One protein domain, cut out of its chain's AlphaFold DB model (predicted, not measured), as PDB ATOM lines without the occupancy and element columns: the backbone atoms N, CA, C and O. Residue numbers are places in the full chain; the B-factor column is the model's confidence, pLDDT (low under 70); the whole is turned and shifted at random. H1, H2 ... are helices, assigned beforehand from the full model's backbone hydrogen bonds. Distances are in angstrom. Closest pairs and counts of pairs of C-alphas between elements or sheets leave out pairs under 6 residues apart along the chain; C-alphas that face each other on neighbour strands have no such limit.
ATOM      1  N   LEU A  79      17.199  52.637  20.119       84.50
ATOM      2  CA  LEU A  79      15.826  52.294  20.462       84.50
ATOM      3  C   LEU A  79      15.067  51.948  19.181       84.50
ATOM      4  O   LEU A  79      14.638  52.828  18.437       84.50
ATOM      5  N   GLU A  80      14.902  50.658  18.935       85.94
ATOM      6  CA  GLU A  80      14.212  50.102  17.771       85.94
ATOM      7  C   GLU A  80      12.690  50.253  17.817       85.94
ATOM      8  O   GLU A  80      12.013  50.069  16.815       85.94
ATOM      9  N   LEU A  81      12.157  50.631  18.977       88.25
ATOM     10  CA  LEU A  81      10.730  50.618  19.267       88.25
ATOM     11  C   LEU A  81       9.952  51.800  18.663       88.25
ATOM     12  O   LEU A  81       8.737  51.750  18.713       88.25
ATOM     13  N   ARG A  82      10.635  52.810  18.089       85.31
ATOM     14  CA  ARG A  82      10.161  54.002  17.329       85.31
ATOM     15  C   ARG A  82       8.860  54.690  17.782       85.31
ATOM     16  O   ARG A  82       8.893  55.864  18.139       85.31
ATOM     17  N   ASP A  83       7.737  53.992  17.708       92.12
ATOM     18  CA  ASP A  83       6.380  54.434  18.013       92.12
ATOM     19  C   ASP A  83       5.581  53.305  18.716       92.12
ATOM     20  O   ASP A  83       6.020  52.152  18.744       92.12
ATOM     21  N   PRO A  84       4.404  53.590  19.303       93.56
ATOM     22  CA  PRO A  84       3.651  52.581  20.049       93.56
ATOM     23  C   PRO A  84       3.261  51.332  19.244       93.56
ATOM     24  O   PRO A  84       3.243  50.241  19.812       93.56
ATOM     25  N   GLN A  85       2.972  51.463  17.944       94.69
ATOM     26  CA  GLN A  85       2.596  50.321  17.105       94.69
ATOM     27  C   GLN A  85       3.819  49.454  16.811       94.69
ATOM     28  O   GLN A  85       3.789  48.247  17.026       94.69
ATOM     29  N   THR A  86       4.927  50.081  16.417       94.25
ATOM     30  CA  THR A  86       6.215  49.409  16.217       94.25
ATOM     31  C   THR A  86       6.665  48.683  17.485       94.25
ATOM     32  O   THR A  86       7.100  47.535  17.420       94.25
ATOM     33  N   THR A  87       6.495  49.319  18.649       92.94
ATOM     34  CA  THR A  87       6.766  48.707  19.955       92.94
ATOM     35  C   THR A  87       5.954  47.429  20.149       92.94
ATOM     36  O   THR A  87       6.520  46.397  20.511       92.94
ATOM     37  N   TYR A  88       4.641  47.497  19.908       94.69
ATOM     38  CA  TYR A  88       3.740  46.357  20.048       94.69
ATOM     39  C   TYR A  88       4.118  45.218  19.098       94.69
ATOM     40  O   TYR A  88       4.289  44.091  19.549       94.69
ATOM     41  N   ASP A  89       4.333  45.508  17.813       95.06
ATOM     42  CA  ASP A  89       4.642  44.490  16.804       95.06
ATOM     43  C   ASP A  89       5.966  43.763  17.103       95.06
ATOM     44  O   ASP A  89       6.080  42.547  16.933       95.06
ATOM     45  N   ILE A  90       6.986  44.507  17.554       92.75
ATOM     46  CA  ILE A  90       8.287  43.944  17.940       92.75
ATOM     47  C   ILE A  90       8.152  43.089  19.202       92.75
ATOM     48  O   ILE A  90       8.719  41.996  19.252       92.75
ATOM     49  N   ALA A  91       7.409  43.565  20.206       91.44
ATOM     50  CA  ALA A  91       7.174  42.826  21.443       91.44
ATOM     51  C   ALA A  91       6.386  41.534  21.187       91.44
ATOM     52  O   ALA A  91       6.812  40.475  21.638       91.44
ATOM     53  N   ASP A  92       5.314  41.594  20.394       93.75
ATOM     54  CA  ASP A  92       4.521  40.429  19.993       93.75
ATOM     55  C   ASP A  92       5.375  39.398  19.239       93.75
ATOM     56  O   ASP A  92       5.365  38.210  19.567       93.75
ATOM     57  N   SER A  93       6.199  39.842  18.280       94.06
ATOM     58  CA  SER A  93       7.143  38.956  17.584       94.06
ATOM     59  C   SER A  93       8.137  38.299  18.537       94.06
ATOM     60  O   SER A  93       8.384  37.094  18.432       94.06
ATOM     61  N   LEU A  94       8.689  39.052  19.492       91.00
ATOM     62  CA  LEU A  94       9.617  38.517  20.485       91.00
ATOM     63  C   LEU A  94       8.940  37.507  21.419       91.00
ATOM     64  O   LEU A  94       9.549  36.492  21.756       91.00
ATOM     65  N   GLU A  95       7.699  37.763  21.832       90.88
ATOM     66  CA  GLU A  95       6.921  36.869  22.691       90.88
ATOM     67  C   GLU A  95       6.554  35.568  21.972       90.88
ATOM     68  O   GLU A  95       6.769  34.487  22.522       90.88
ATOM     69  N   ARG A  96       6.090  35.640  20.718       94.06
ATOM     70  CA  ARG A  96       5.796  34.451  19.899       94.06
ATOM     71  C   ARG A  96       7.038  33.607  19.625       94.06
ATOM     72  O   ARG A  96       6.959  32.381  19.637       94.06
ATOM     73  N   ASN A  97       8.177  34.260  19.402       92.75
ATOM     74  CA  ASN A  97       9.437  33.626  19.007       92.75
ATOM     75  C   ASN A  97      10.447  33.533  20.162       92.75
ATOM     76  O   ASN A  97      11.654  33.410  19.944       92.75
ATOM     77  N   TRP A  98       9.983  33.584  21.411       87.19
ATOM     78  CA  TRP A  98      10.839  33.686  22.593       87.19
ATOM     79  C   TRP A  98      11.882  32.564  22.715       87.19
ATOM     80  O   TRP A  98      12.969  32.746  23.277       87.19
ATOM     81  N   ASN A  99      11.547  31.384  22.200       89.12
ATOM     82  CA  ASN A  99      12.380  30.191  22.172       89.12
ATOM     83  C   ASN A  99      13.175  30.029  20.861       89.12
ATOM     84  O   ASN A  99      14.144  29.268  20.874       89.12
ATOM     85  N   ASP A 100      12.859  30.788  19.809       91.31
ATOM     86  CA  ASP A 100      13.469  30.752  18.472       91.31
ATOM     87  C   ASP A 100      13.921  32.160  18.029       91.31
ATOM     88  O   ASP A 100      13.306  32.845  17.211       91.31
ATOM     89  N   LEU A 101      15.038  32.615  18.606       87.31
ATOM     90  CA  LEU A 101      15.615  33.925  18.286       87.31
ATOM     91  C   LEU A 101      16.041  34.083  16.812       87.31
ATOM     92  O   LEU A 101      15.926  35.198  16.301       87.31
ATOM     93  N   PRO A 102      16.521  33.040  16.102       91.19
ATOM     94  CA  PRO A 102      16.695  33.113  14.653       91.19
ATOM     95  C   PRO A 102      15.404  33.471  13.914       91.19
ATOM     96  O   PRO A 102      15.444  34.321  13.025       91.19
ATOM     97  N   LYS A 103      14.259  32.894  14.308       94.62
ATOM     98  CA  LYS A 103      12.968  33.245  13.708       94.62
ATOM     99  C   LYS A 103      12.565  34.687  13.991       94.62
ATOM    100  O   LYS A 103      12.150  35.388  13.071       94.62
ATOM    101  N   PHE A 104      12.758  35.148  15.228       92.62
ATOM    102  CA  PHE A 104      12.582  36.560  15.580       92.62
ATOM    103  C   PHE A 104      13.433  37.465  14.677       92.62
ATOM    104  O   PHE A 104      12.912  38.386  14.056       92.62
ATOM    105  N   ALA A 105      14.727  37.171  14.533       91.38
ATOM    106  CA  ALA A 105      15.625  37.957  13.690       91.38
ATOM    107  C   ALA A 105      15.203  37.954  12.209       91.38
ATOM    108  O   ALA A 105      15.286  38.989  11.546       91.38
ATOM    109  N   GLU A 106      14.714  36.820  11.696       95.38
ATOM    110  CA  GLU A 106      14.156  36.720  10.344       95.38
ATOM    111  C   GLU A 106      12.929  37.633  10.177       95.38
ATOM    112  O   GLU A 106      12.856  38.370   9.192       95.38
ATOM    113  N   GLU A 107      11.987  37.627  11.129       95.88
ATOM    114  CA  GLU A 107      10.819  38.522  11.114       95.88
ATOM    115  C   GLU A 107      11.250  39.997  11.118       95.88
ATOM    116  O   GLU A 107      10.787  40.763  10.271       95.88
ATOM    117  N   GLN A 108      12.215  40.375  11.967       94.81
ATOM    118  CA  GLN A 108      12.705  41.757  12.026       94.81
ATOM    119  C   GLN A 108      13.432  42.197  10.756       94.81
ATOM    120  O   GLN A 108      13.304  43.349  10.348       94.81
ATOM    121  N   SER A 109      14.138  41.284  10.084       95.19
ATOM    122  CA  SER A 109      14.825  41.584   8.822       95.19
ATOM    123  C   SER A 109      13.880  41.904   7.656       95.19
ATOM    124  O   SER A 109      14.305  42.508   6.675       95.19
ATOM    125  N   LYS A 110      12.603  41.507   7.752       96.25
ATOM    126  CA  LYS A 110      11.584  41.726   6.712       96.25
ATOM    127  C   LYS A 110      10.755  42.989   6.937       96.25
ATOM    128  O   LYS A 110       9.906  43.308   6.105       96.25
ATOM    129  N   ARG A 111      10.958  43.686   8.057       94.75
ATOM    130  CA  ARG A 111      10.241  44.925   8.361       94.75
ATOM    131  C   ARG A 111      10.705  46.065   7.456       94.75
ATOM    132  O   ARG A 111      11.824  46.068   6.951       94.75
ATOM    133  N   VAL A 112       9.852  47.073   7.288       93.94
ATOM    134  CA  VAL A 112      10.194  48.290   6.527       93.94
ATOM    135  C   VAL A 112      11.327  49.093   7.182       93.94
ATOM    136  O   VAL A 112      12.081  49.772   6.497       93.94
ATOM    137  N   ASP A 113      11.463  48.982   8.501       92.38
ATOM    138  CA  ASP A 113      12.478  49.603   9.352       92.38
ATOM    139  C   ASP A 113      13.550  48.593   9.800       92.38
ATOM    140  O   ASP A 113      14.108  48.706  10.894       92.38
ATOM    141  N   ALA A 114      13.827  47.577   8.972       93.00
ATOM    142  CA  ALA A 114      14.777  46.507   9.282       93.00
ATOM    143  C   ALA A 114      16.189  47.017   9.613       93.00
ATOM    144  O   ALA A 114      16.898  46.392  10.407       93.00
ATOM    145  N   ASP A 115      16.595  48.149   9.035       90.12
ATOM    146  CA  ASP A 115      17.871  48.811   9.314       90.12
ATOM    147  C   ASP A 115      18.016  49.156  10.799       90.12
ATOM    148  O   ASP A 115      19.059  48.892  11.391       90.12
ATOM    149  N   VAL A 116      16.949  49.661  11.421       90.06
ATOM    150  CA  VAL A 116      16.903  49.986  12.849       90.06
ATOM    151  C   VAL A 116      16.537  48.755  13.682       90.06
ATOM    152  O   VAL A 116      17.183  48.493  14.698       90.06
ATOM    153  N   ALA A 117      15.550  47.965  13.247       90.50
ATOM    154  CA  ALA A 117      15.033  46.814  13.995       90.50
ATOM    155  C   ALA A 117      16.076  45.707  14.211       90.50
ATOM    156  O   ALA A 117      16.033  44.989  15.210       90.50
ATOM    157  N   THR A 118      17.042  45.572  13.297       89.06
ATOM    158  CA  THR A 118      18.113  44.569  13.400       89.06
ATOM    159  C   THR A 118      19.430  45.129  13.930       89.06
ATOM    160  O   THR A 118      20.333  44.349  14.249       89.06
ATOM    161  N   LEU A 119      19.553  46.455  14.076       87.12
ATOM    162  CA  LEU A 119      20.808  47.112  14.445       87.12
ATOM    163  C   LEU A 119      21.348  46.603  15.783       87.12
ATOM    164  O   LEU A 119      22.556  46.461  15.954       87.12
ATOM    165  N   GLY A 120      20.460  46.235  16.710       82.12
ATOM    166  CA  GLY A 120      20.860  45.698  18.004       82.12
ATOM    167  C   GLY A 120      21.693  44.415  17.904       82.12
ATOM    168  O   GLY A 120      22.724  44.267  18.566       82.12
ATOM    169  N   GLY A 121      21.325  43.512  16.993       81.44
ATOM    170  CA  GLY A 121      22.089  42.288  16.738       81.44
ATOM    171  C   GLY A 121      23.492  42.541  16.175       81.44
ATOM    172  O   GLY A 121      24.347  41.660  16.246       81.44
ATOM    173  N   GLN A 122      23.739  43.739  15.644       83.00
ATOM    174  CA  GLN A 122      24.996  44.138  15.007       83.00
ATOM    175  C   GLN A 122      25.916  44.922  15.957       83.00
ATOM    176  O   GLN A 122      27.099  45.112  15.665       83.00
ATOM    177  N   LEU A 123      25.402  45.379  17.105       83.06
ATOM    178  CA  LEU A 123      26.184  46.145  18.070       83.06
ATOM    179  C   LEU A 123      27.198  45.262  18.819       83.06
ATOM    180  O   LEU A 123      26.932  44.089  19.101       83.06
TER     181      LEU A 123
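What this domain is: This is residues 79 to 123 of the 141 residues of the protein "Catalase domain-containing protein" of Cytophagaceae bacterium (UniProt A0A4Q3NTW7). A helical hairpin, H1 folding back into H2, continues past the end of H2 into two short helical turns, H3 and then H4. The printed part has 45 residues with four named helices in the order H1, H2, H3, H4 and no named strand, all helix in class. It is compact, with a radius of gyration of the C-alphas of 9.7 A and spans of 25 by 22 by 17 A.

How they stand to each other: H1, residues 84 to 96, touches H2, residues 101 to 109, with residues 90 to 94 alone; the closest C-alphas, of Leu 94 and Phe 104, are 6.1 A apart. This hairpin has a shallow tilt of 30 degrees, opposite ways. H2 and H3, residues 114 to 117, touch only at the corner, closest at the C-alphas of Gln 108 and Ala 114, 5.9 A apart. H3 and H4, residues 119 to 122, meet only through their link. H1 and H4 are apart. In H1 and H2 every O i to N i+4 pair is within hydrogen-bond range; H3 and H4 are too short for such a pair.

Where its parts are: H1 begins at C-alpha 84 (3.651, 52.581, 20.049) and is 18.3 A long; H2 is 12.2 A, H3 4.7 A and H4 5.2 A, ending at C-alpha 122 (24.996, 44.138, 15.007).

The domain as a whole: The C-alphas farthest apart, of Asp 83 and Asn 99, are 25.3 A apart. The printed part has no cut, its three links between helices are tight, and no printed residue is under 70 in pLDDT.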